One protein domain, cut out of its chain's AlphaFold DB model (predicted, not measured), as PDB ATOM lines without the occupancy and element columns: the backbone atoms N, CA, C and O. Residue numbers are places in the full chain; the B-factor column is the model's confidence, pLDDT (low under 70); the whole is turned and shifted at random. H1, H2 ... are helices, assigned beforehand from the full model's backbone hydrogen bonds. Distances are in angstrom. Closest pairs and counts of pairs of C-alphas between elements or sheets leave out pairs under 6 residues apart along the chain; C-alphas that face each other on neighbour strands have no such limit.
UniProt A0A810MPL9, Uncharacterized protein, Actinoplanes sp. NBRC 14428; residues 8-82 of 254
ATOM      1  N   LEU A   8      97.985 108.039  68.876       81.62
ATOM      2  CA  LEU A   8      97.289 107.830  70.151       81.62
ATOM      3  C   LEU A   8      95.769 108.091  70.075       81.62
ATOM      4  O   LEU A   8      94.984 107.347  70.664       81.62
ATOM      5  N   LYS A   9      95.327 109.118  69.337       82.31
ATOM      6  CA  LYS A   9      93.902 109.448  69.171       82.31
ATOM      7  C   LYS A   9      93.165 108.358  68.396       82.31
ATOM      8  O   LYS A   9      92.090 107.937  68.823       82.31
ATOM      9  N   THR A  10      93.763 107.864  67.316       81.81
ATOM     10  CA  THR A  10      93.213 106.776  66.496       81.81
ATOM     11  C   THR A  10      93.113 105.475  67.299       81.81
ATOM     12  O   THR A  10      92.088 104.793  67.247       81.81
ATOM     13  N   LEU A  11      94.126 105.154  68.110       82.50
ATOM     14  CA  LEU A  11      94.121 103.962  68.969       82.50
ATOM     15  C   LEU A  11      93.064 104.037  70.086       82.50
ATOM     16  O   LEU A  11      92.365 103.050  70.331       82.50
ATOM     17  N   LEU A  12      92.877 105.202  70.718       85.25
ATOM     18  CA  LEU A  12      91.796 105.411  71.695       85.25
ATOM     19  C   LEU A  12      90.404 105.325  71.060       85.25
ATOM     20  O   LEU A  12      89.480 104.810  71.692       85.25
ATOM     21  N   GLN A  13      90.244 105.792  69.817       82.25
ATOM     22  CA  GLN A  13      88.993 105.642  69.074       82.25
ATOM     23  C   GLN A  13      88.697 104.171  68.766       82.25
ATOM     24  O   GLN A  13      87.613 103.709  69.124       82.25
ATOM     25  N   ARG A  14      89.669 103.428  68.210       82.88
ATOM     26  CA  ARG A  14      89.551 101.987  67.895       82.88
ATOM     27  C   ARG A  14      89.257 101.115  69.122       82.88
ATOM     28  O   ARG A  14      88.557 100.121  68.997       82.88
ATOM     29  N   ARG A  15      89.758 101.477  70.311       78.75
ATOM     30  CA  ARG A  15      89.464 100.760  71.573       78.75
ATOM     31  C   ARG A  15      88.268 101.319  72.357       78.75
ATOM     32  O   ARG A  15      88.031 100.895  73.482       78.75
ATOM     33  N   HIS A  16      87.520 102.273  71.797       78.06
ATOM     34  CA  HIS A  16      86.394 102.960  72.452       78.06
ATOM     35  C   HIS A  16      86.743 103.649  73.795       78.06
ATOM     36  O   HIS A  16      85.865 104.011  74.580       78.06
ATOM     37  N   TRP A  17      88.023 103.938  74.048       84.56
ATOM     38  CA  TRP A  17      88.524 104.621  75.253       84.56
ATOM     39  C   TRP A  17      88.461 106.154  75.126       84.56
ATOM     40  O   TRP A  17      89.317 106.882  75.624       84.56
ATOM     41  N   GLN A  18      87.433 106.651  74.437       76.94
ATOM     42  CA  GLN A  18      87.255 108.069  74.107       76.94
ATOM     43  C   GLN A  18      86.800 108.890  75.329       76.94
ATOM     44  O   GLN A  18      87.115 110.073  75.460       76.94
ATOM     45  N   THR A  19      86.090 108.254  76.265       80.94
ATOM     46  CA  THR A  19      85.642 108.878  77.514       80.94
ATOM     47  C   THR A  19      86.784 108.939  78.528       80.94
ATOM     48  O   THR A  19      87.338 107.913  78.917       80.94
ATOM     49  N   TYR A  20      87.079 110.139  79.042       81.88
ATOM     50  CA  TYR A  20      88.152 110.392  80.021       81.88
ATOM     51  C   TYR A  20      88.136 109.440  81.234       81.88
ATOM     52  O   TYR A  20      89.188 108.986  81.672       81.88
ATOM     53  N   ARG A  21      86.951 109.079  81.751       81.88
ATOM     54  CA  ARG A  21      86.800 108.120  82.864       81.88
ATOM     55  C   ARG A  21      87.274 106.708  82.490       81.88
ATOM     56  O   ARG A  21      87.926 106.057  83.301       81.88
ATOM     57  N   THR A  22      86.983 106.260  81.269       83.56
ATOM     58  CA  THR A  22      87.448 104.973  80.727       83.56
ATOM     59  C   THR A  22      88.962 104.993  80.549       83.56
ATOM     60  O   THR A  22      89.637 104.085  81.021       83.56
ATOM     61  N   PHE A  23      89.509 106.075  79.981       86.38
ATOM     62  CA  PHE A  23      90.957 106.269  79.872       86.38
ATOM     63  C   PHE A  23      91.660 106.201  81.239       86.38
ATOM     64  O   PHE A  23      92.640 105.479  81.367       86.38
ATOM     65  N   CYS A  24      91.141 106.877  82.274       87.00
ATOM     66  CA  CYS A  24      91.726 106.825  83.622       87.00
ATOM     67  C   CYS A  24      91.716 105.404  84.212       87.00
ATOM     68  O   CYS A  24      92.695 104.999  84.830       87.00
ATOM     69  N   SER A  25      90.643 104.633  83.990       85.94
ATOM     70  CA  SER A  25      90.533 103.235  84.443       85.94
ATOM     71  C   SER A  25      91.584 102.328  83.791       85.94
ATOM     72  O   SER A  25      92.256 101.558  84.475       85.94
ATOM     73  N   GLU A  26      91.776 102.441  82.474       87.62
ATOM     74  CA  GLU A  26      92.793 101.659  81.758       87.62
ATOM     75  C   GLU A  26      94.221 102.137  82.067       87.62
ATOM     76  O   GLU A  26      95.130 101.313  82.185       87.62
ATOM     77  N   TYR A  27      94.409 103.440  82.295       88.00
ATOM     78  CA  TYR A  27      95.673 104.008  82.764       88.00
ATOM     79  C   TYR A  27      96.057 103.451  84.141       88.00
ATOM     80  O   TYR A  27      97.184 103.006  84.325       88.00
ATOM     81  N   ASP A  28      95.118 103.385  85.090       86.62
ATOM     82  CA  ASP A  28      95.336 102.782  86.411       86.62
ATOM     83  C   ASP A  28      95.661 101.283  86.334       86.62
ATOM     84  O   ASP A  28      96.516 100.794  87.078       86.62
ATOM     85  N   LYS A  29      94.999 100.541  85.437       86.94
ATOM     86  CA  LYS A  29      95.286  99.114  85.203       86.94
ATOM     87  C   LYS A  29      96.689  98.902  84.635       86.94
ATOM     88  O   LYS A  29      97.356  97.953  85.041       86.94
ATOM     89  N   ALA A  30      97.138  99.762  83.720       86.25
ATOM     90  CA  ALA A  30      98.488  99.707  83.163       86.25
ATOM     91  C   ALA A  30      99.548 100.161  84.182       86.25
ATOM     92  O   ALA A  30     100.528  99.451  84.393       86.25
ATOM     93  N   ALA A  31      99.312 101.269  84.890       87.56
ATOM     94  CA  ALA A  31     100.174 101.752  85.966       87.56
ATOM     95  C   ALA A  31     100.373 100.678  87.046       87.56
ATOM     96  O   ALA A  31     101.507 100.350  87.380       87.56
ATOM     97  N   SER A  32      99.293 100.025  87.486       86.69
ATOM     98  CA  SER A  32      99.329  98.928  88.465       86.69
ATOM     99  C   SER A  32     100.151  97.700  88.038       86.69
ATOM    100  O   SER A  32     100.423  96.859  88.895       86.69
ATOM    101  N   ARG A  33     100.509  97.554  86.753       84.44
ATOM    102  CA  ARG A  33     101.381  96.475  86.249       84.44
ATOM    103  C   ARG A  33     102.861  96.861  86.218       84.44
ATOM    104  O   ARG A  33     103.696  95.965  86.203       84.44
ATOM    105  N   ILE A  34     103.173  98.158  86.178       84.31
ATOM    106  CA  ILE A  34     104.546  98.682  86.120       84.31
ATOM    107  C   ILE A  34     105.010  99.100  87.515       84.31
ATOM    108  O   ILE A  34     106.024  98.615  88.007       84.31
ATOM    109  N   ASP A  35     104.266 100.015  88.136       80.00
ATOM    110  CA  ASP A  35     104.571 100.592  89.440       80.00
ATOM    111  C   ASP A  35     103.259 101.002  90.139       80.00
ATOM    112  O   ASP A  35     102.577 101.935  89.693       80.00
ATOM    113  N   PRO A  36     102.891 100.349  91.259       78.88
ATOM    114  CA  PRO A  36     101.736 100.726  92.069       78.88
ATOM    115  C   PRO A  36     101.710 102.200  92.512       78.88
ATOM    116  O   PRO A  36     100.623 102.719  92.768       78.88
ATOM    117  N   LEU A  37     102.855 102.893  92.574       77.12
ATOM    118  CA  LEU A  37     102.956 104.316  92.938       77.12
ATOM    119  C   LEU A  37     102.477 105.272  91.827       77.12
ATOM    120  O   LEU A  37     102.169 106.435  92.108       77.12
ATOM    121  N   LEU A  38     102.381 104.793  90.580       78.31
ATOM    122  CA  LEU A  38     101.842 105.548  89.439       78.31
ATOM    123  C   LEU A  38     100.312 105.452  89.324       78.31
ATOM    124  O   LEU A  38      99.695 106.211  88.570       78.31
ATOM    125  N   LYS A  39      99.676 104.564  90.092       77.50
ATOM    126  CA  LYS A  39      98.217 104.502  90.218       77.50
ATOM    127  C   LYS A  39      97.698 105.799  90.853       77.50
ATOM    128  O   LYS A  39      98.285 106.301  91.810       77.50
ATOM    129  N   GLY A  40      96.632 106.385  90.310       73.56
ATOM    130  CA  GLY A  40      96.193 107.728  90.714       73.56
ATOM    131  C   GLY A  40      96.944 108.892  90.050       73.56
ATOM    132  O   GLY A  40      96.557 110.044  90.239       73.56
ATOM    133  N   ARG A  41      98.001 108.634  89.262       79.75
ATOM    134  CA  ARG A  41      98.805 109.662  88.562       79.75
ATOM    135  C   ARG A  41      98.430 109.811  87.081       79.75
ATOM    136  O   ARG A  41      99.288 110.091  86.244       79.75
ATOM    137  N   TRP A  42      97.157 109.618  86.740       81.50
ATOM    138  CA  TRP A  42      96.665 109.871  85.383       81.50
ATOM    139  C   TRP A  42      96.796 111.363  85.009       81.50
ATOM    140  O   TRP A  42      96.639 112.241  85.865       81.50
ATOM    141  N   PRO A  43      97.073 111.688  83.732       83.94
ATOM    142  CA  PRO A  43      97.120 113.070  83.259       83.94
ATOM    143  C   PRO A  43      95.751 113.746  83.394       83.94
ATOM    144  O   PRO A  43      94.709 113.122  83.191       83.94
ATOM    145  N   SER A  44      95.742 115.051  83.675       79.81
ATOM    146  CA  SER A  44      94.495 115.829  83.724       79.81
ATOM    147  C   SER A  44      93.765 115.844  82.371       79.81
ATOM    148  O   SER A  44      94.386 115.725  81.313       79.81
ATOM    149  N   ARG A  45      92.445 116.079  82.367       78.31
ATOM    150  CA  ARG A  45      91.643 116.151  81.125       78.31
ATOM    151  C   ARG A  45      92.194 117.161  80.108       78.31
ATOM    152  O   ARG A  45      92.191 116.881  78.915       78.31
ATOM    153  N   ALA A  46      92.704 118.305  80.571       78.69
ATOM    154  CA  ALA A  46      93.326 119.317  79.713       78.69
ATOM    155  C   ALA A  46      94.674 118.850  79.128       78.69
ATOM    156  O   ALA A  46      94.983 119.139  77.973       78.69
ATOM    157  N   GLN A  47      95.458 118.098  79.904       82.50
ATOM    158  CA  GLN A  47      96.717 117.495  79.462       82.50
ATOM    159  C   GLN A  47      96.465 116.386  78.432       82.50
ATOM    160  O   GLN A  47      97.077 116.417  77.369       82.50
ATOM    161  N   LEU A  48      95.492 115.497  78.671       83.62
ATOM    162  CA  LEU A  48      95.062 114.500  77.683       83.62
ATOM    163  C   LEU A  48      94.522 115.164  76.405       83.62
ATOM    164  O   LEU A  48      94.872 114.749  75.306       83.62
ATOM    165  N   HIS A  49      93.725 116.230  76.508       81.75
ATOM    166  CA  HIS A  49      93.268 116.951  75.317       81.75
ATOM    167  C   HIS A  49      94.445 117.530  74.513       81.75
ATOM    168  O   HIS A  49      94.460 117.420  73.289       81.75
ATOM    169  N   ARG A  50      95.465 118.079  75.192       79.94
ATOM    170  CA  ARG A  50      96.693 118.586  74.557       79.94
ATOM    171  C   ARG A  50      97.497 117.482  73.855       79.94
ATOM    172  O   ARG A  50      98.065 117.722  72.794       79.94
ATOM    173  N   TRP A  51      97.527 116.280  74.433       83.31
ATOM    174  CA  TRP A  51      98.140 115.087  73.837       83.31
ATOM    175  C   TRP A  51      97.436 114.690  72.533       83.31
ATOM    176  O   TRP A  51      98.087 114.448  71.522       83.31
ATOM    177  N   LEU A  52      96.102 114.696  72.536       79.44
ATOM    178  CA  LEU A  52      95.278 114.304  71.387       79.44
ATOM    179  C   LEU A  52      95.175 115.379  70.296       79.44
ATOM    180  O   LEU A  52      94.811 115.058  69.163       79.44
ATOM    181  N   SER A  53      95.477 116.641  70.615       74.19
ATOM    182  CA  SER A  53      95.455 117.752  69.656       74.19
ATOM    183  C   SER A  53      96.740 117.908  68.840       74.19
ATOM    184  O   SER A  53      96.778 118.777  67.974       74.19
ATOM    185  N   GLY A  54      97.800 117.139  69.123       66.88
ATOM    186  CA  GLY A  54      99.081 117.232  68.403       66.88
ATOM    187  C   GLY A  54      99.832 118.556  68.586       66.88
ATOM    188  O   GLY A  54     100.781 118.837  67.868       66.88
ATOM    189  N   THR A  55      99.430 119.389  69.551       62.66
ATOM    190  CA  THR A  55     100.023 120.719  69.795       62.66
ATOM    191  C   THR A  55     101.206 120.689  70.768       62.66
ATOM    192  O   THR A  55     101.704 121.742  71.174       62.66
ATOM    193  N   MET A  56     101.668 119.502  71.172       67.62
ATOM    194  CA  MET A  56     102.855 119.354  72.012       67.62
ATOM    195  C   MET A  56     104.133 119.352  71.175       67.62
ATOM    196  O   MET A  56     104.229 118.652  70.177       67.62
ATOM    197  N   LYS A  57     105.143 120.097  71.631       59.91
ATOM    198  CA  LYS A  57     106.467 120.185  70.990       59.91
ATOM    199  C   LYS A  57     107.427 119.041  71.371       59.91
ATOM    200  O   LYS A  57     108.616 119.143  71.098       59.91
ATOM    201  N   GLY A  58     106.946 118.008  72.060       70.69
ATOM    202  CA  GLY A  58     107.763 116.909  72.576       70.69
ATOM    203  C   GLY A  58     106.962 115.950  73.457       70.69
ATOM    204  O   GLY A  58     105.767 116.160  73.685       70.69
ATOM    205  N   LEU A  59     107.630 114.903  73.941       71.44
ATOM    206  CA  LEU A  59     107.023 113.832  74.730       71.44
ATOM    207  C   LEU A  59     106.619 114.292  76.148       71.44
ATOM    208  O   LEU A  59     107.187 115.252  76.682       71.44
ATOM    209  N   PRO A  60     105.635 113.622  76.779       76.44
ATOM    210  CA  PRO A  60     105.296 113.851  78.179       76.44
ATOM    211  C   PRO A  60     106.386 113.325  79.134       76.44
ATOM    212  O   PRO A  60     107.391 112.753  78.722       76.44
ATOM    213  N   TYR A  61     106.181 113.529  80.439       77.75
ATOM    214  CA  TYR A  61     107.085 113.046  81.489       77.75
ATOM    215  C   TYR A  61     107.319 111.526  81.394       77.75
ATOM    216  O   TYR A  61     106.393 110.787  81.050       77.75
ATOM    217  N   SER A  62     108.524 111.058  81.746       79.75
ATOM    218  CA  SER A  62     108.976 109.659  81.582       79.75
ATOM    219  C   SER A  62     107.989 108.616  82.105       79.75
ATOM    220  O   SER A  62     107.793 107.564  81.498       79.75
ATOM    221  N   ASP A  63     107.343 108.929  83.222       82.31
ATOM    222  CA  ASP A  63     106.422 108.030  83.910       82.31
ATOM    223  C   ASP A  63     105.131 107.828  83.106       82.31
ATOM    224  O   ASP A  63     104.589 106.726  83.055       82.31
ATOM    225  N   HIS A  64     104.671 108.872  82.409       82.81
ATOM    226  CA  HIS A  64     103.534 108.778  81.499       82.81
ATOM    227  C   HIS A  64     103.875 107.967  80.245       82.81
ATOM    228  O   HIS A  64     103.035 107.189  79.800       82.81
ATOM    229  N   CYS A  65     105.090 108.109  79.697       83.44
ATOM    230  CA  CYS A  65     105.546 107.310  78.554       83.44
ATOM    231  C   CYS A  65     105.496 105.811  78.878       83.44
ATOM    232  O   CYS A  65     104.839 105.059  78.162       83.44
ATOM    233  N   ARG A  66     106.069 105.403  80.021       83.06
ATOM    234  CA  ARG A  66     106.057 104.004  80.485       83.06
ATOM    235  C   ARG A  66     104.643 103.433  80.597       83.06
ATOM    236  O   ARG A  66     104.389 102.324  80.134       83.06
ATOM    237  N   VAL A  67     103.707 104.179  81.194       86.81
ATOM    238  CA  VAL A  67     102.316 103.708  81.334       86.81
ATOM    239  C   VAL A  67     101.618 103.609  79.976       86.81
ATOM    240  O   VAL A  67     100.913 102.629  79.740       86.81
ATOM    241  N   LEU A  68     101.836 104.559  79.063       85.56
ATOM    242  CA  LEU A  68     101.263 104.512  77.713       85.56
ATOM    243  C   LEU A  68     101.781 103.311  76.902       85.56
ATOM    244  O   LEU A  68     100.979 102.632  76.262       85.56
ATOM    245  N   GLU A  69     103.070 102.990  76.989       88.19
ATOM    246  CA  GLU A  69     103.666 101.807  76.341       88.19
ATOM    247  C   GLU A  69     103.062 100.492  76.873       88.19
ATOM    248  O   GLU A  69     102.787  99.572  76.102       88.19
ATOM    249  N   ALA A  70     102.735 100.412  78.169       84.75
ATOM    250  CA  ALA A  70     102.019  99.259  78.730       84.75
ATOM    251  C   ALA A  70     100.508  99.227  78.417       84.75
ATOM    252  O   ALA A  70      99.902  98.152  78.451       84.75
ATOM    253  N   MET A  71      99.877 100.369  78.113       84.75
ATOM    254  CA  MET A  71      98.494 100.416  77.602       84.75
ATOM    255  C   MET A  71      98.409  99.943  76.140       84.75
ATOM    256  O   MET A  71      97.417  99.317  75.740       84.75
ATOM    257  N   PHE A  72      99.446 100.231  75.348       83.56
ATOM    258  CA  PHE A  72      99.524  99.960  73.913       83.56
ATOM    259  C   PHE A  72     100.743  99.083  73.574       83.56
ATOM    260  O   PHE A  72     101.669  99.553  72.913       83.56
ATOM    261  N   PRO A  73     100.747  97.796  73.986       79.69
ATOM    262  CA  PRO A  73     101.846  96.889  73.672       79.69
ATOM    263  C   PRO A  73     102.051  96.805  72.154       79.69
ATOM    264  O   PRO A  73     101.096  96.567  71.412       79.69
ATOM    265  N   GLY A  74     103.294  97.014  71.716       77.81
ATOM    266  CA  GLY A  74     103.674  97.099  70.302       77.81
ATOM    267  C   GLY A  74     103.916  98.520  69.776       77.81
ATOM    268  O   GLY A  74     104.425  98.644  68.668       77.81
ATOM    269  N   TYR A  75     103.624  99.569  70.555       81.44
ATOM    270  CA  TYR A  75     103.908 100.964  70.192       81.44
ATOM    271  C   TYR A  75     104.793 101.645  71.243       81.44
ATOM    272  O   TYR A  75     104.513 101.557  72.439       81.44
ATOM    273  N   THR A  76     105.834 102.359  70.808       83.12
ATOM    274  CA  THR A  76     106.648 103.209  71.699       83.12
ATOM    275  C   THR A  76     105.984 104.564  71.938       83.12
ATOM    276  O   THR A  76     105.155 105.012  71.138       83.12
ATOM    277  N   ALA A  77     106.360 105.267  73.010       80.62
ATOM    278  CA  ALA A  77     105.832 106.604  73.277       80.62
ATOM    279  C   ALA A  77     106.097 107.585  72.114       80.62
ATOM    280  O   ALA A  77     105.193 108.332  71.741       80.62
ATOM    281  N   ASP A  78     107.275 107.536  71.484       77.50
ATOM    282  CA  ASP A  78     107.593 108.347  70.298       77.50
ATOM    283  C   ASP A  78     106.623 108.082  69.134       77.50
ATOM    284  O   ASP A  78     106.094 109.020  68.540       77.50
ATOM    285  N   GLN A  79     106.314 106.812  68.850       78.81
ATOM    286  CA  GLN A  79     105.353 106.430  67.806       78.81
ATOM    287  C   GLN A  79     103.928 106.875  68.151       78.81
ATOM    288  O   GLN A  79     103.219 107.398  67.290       78.81
ATOM    289  N   LEU A  80     103.508 106.718  69.413       80.00
ATOM    290  CA  LEU A  80     102.185 107.144  69.882       80.00
ATOM    291  C   LEU A  80     101.961 108.651  69.716       80.00
ATOM    292  O   LEU A  80     100.827 109.050  69.450       80.00
ATOM    293  N   PHE A  81     103.012 109.463  69.875       76.38
ATOM    294  CA  PHE A  81     102.971 110.923  69.741       76.38
ATOM    295  C   PHE A  81     103.377 111.453  68.360       76.38
ATOM    296  O   PHE A  81     103.254 112.659  68.127       76.38
ATOM    297  N   SER A  82     103.798 110.585  67.439       73.50
ATOM    298  CA  SER A  82     104.141 110.988  66.077       73.50
ATOM    299  C   SER A  82     102.925 111.616  65.366       73.50
ATOM    300  O   SER A  82     101.814 111.065  65.444       73.50
TER     301      SER A  82
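What this domain is: This is residues 8 to 82 of the 254 residues of an uncharacterized protein of Actinoplanes sp. NBRC 14428 (UniProt A0A810MPL9). Four helices, H1, H2, H4 and H5, stand in a loose ring in which H4 packs across H2, H5 packs on H4, and the end of H5 comes near the start of H1, while the tight link from H1 to H2 completes the round. H3 covers one side of this ring, with its two ends near H2 and H1. The printed part has 75 residues with five named helices, H1 to H5 in order along the chain, and no named strand; the class is all helix. The whole is compact, with a radius of gyration of the C-alphas of 11.3 A, and rounded, with spans of 30 by 25 by 23 A.

Where its parts are: H1 is residues 8 to 14, 10.0 A long, from C-alpha 8 at (97.289, 107.830, 70.151). H2, residues 20 to 34, is the longest helix at 21.0 A, from C-alpha 20 at (88.152, 110.392, 80.021). H3 is residues 45 to 52, 10.6 A. H4 is residues 62 to 71, 14.5 A. H5 is residues 77 to 81, 6.3 A, and ends at C-alpha 81 at (102.971, 110.923, 69.741).

How they stand to each other: H1 is close to H3 but not clearly touching it; their closest C-alphas, those of Lys 9 and Leu 52, are 5.5 A apart. H1 is likewise close to H5 but not clearly touching, with the C-alphas of Leu 8 and Leu 80 closest at 5.0 A. H2 touches H4, about perpendicular at 81 degrees, with the C-alphas of Ala 31 and Val 67 closest at 5.5 A. H2 is close to H3 but not clearly touching, with the C-alphas of Tyr 20 and Arg 45 closest at 6.8 A. H4 touches H5, with the C-alphas of Cys 65 and Ala 77 closest at 5.3 A. H1 and H4 are apart, as are H2 and H5. In H1, H3, H4 and H5 every O i to N i+4 pair is within hydrogen-bond range; in H2, 10 of 11 are.

The domain as a whole: The two C-alphas farthest apart, those of Pro 36 and Thr 55, are 30.0 A apart. The printed part has no cut, and none of its links is long. The mean pLDDT of the printed part is 80.6; residues 54 to 57 are under 70.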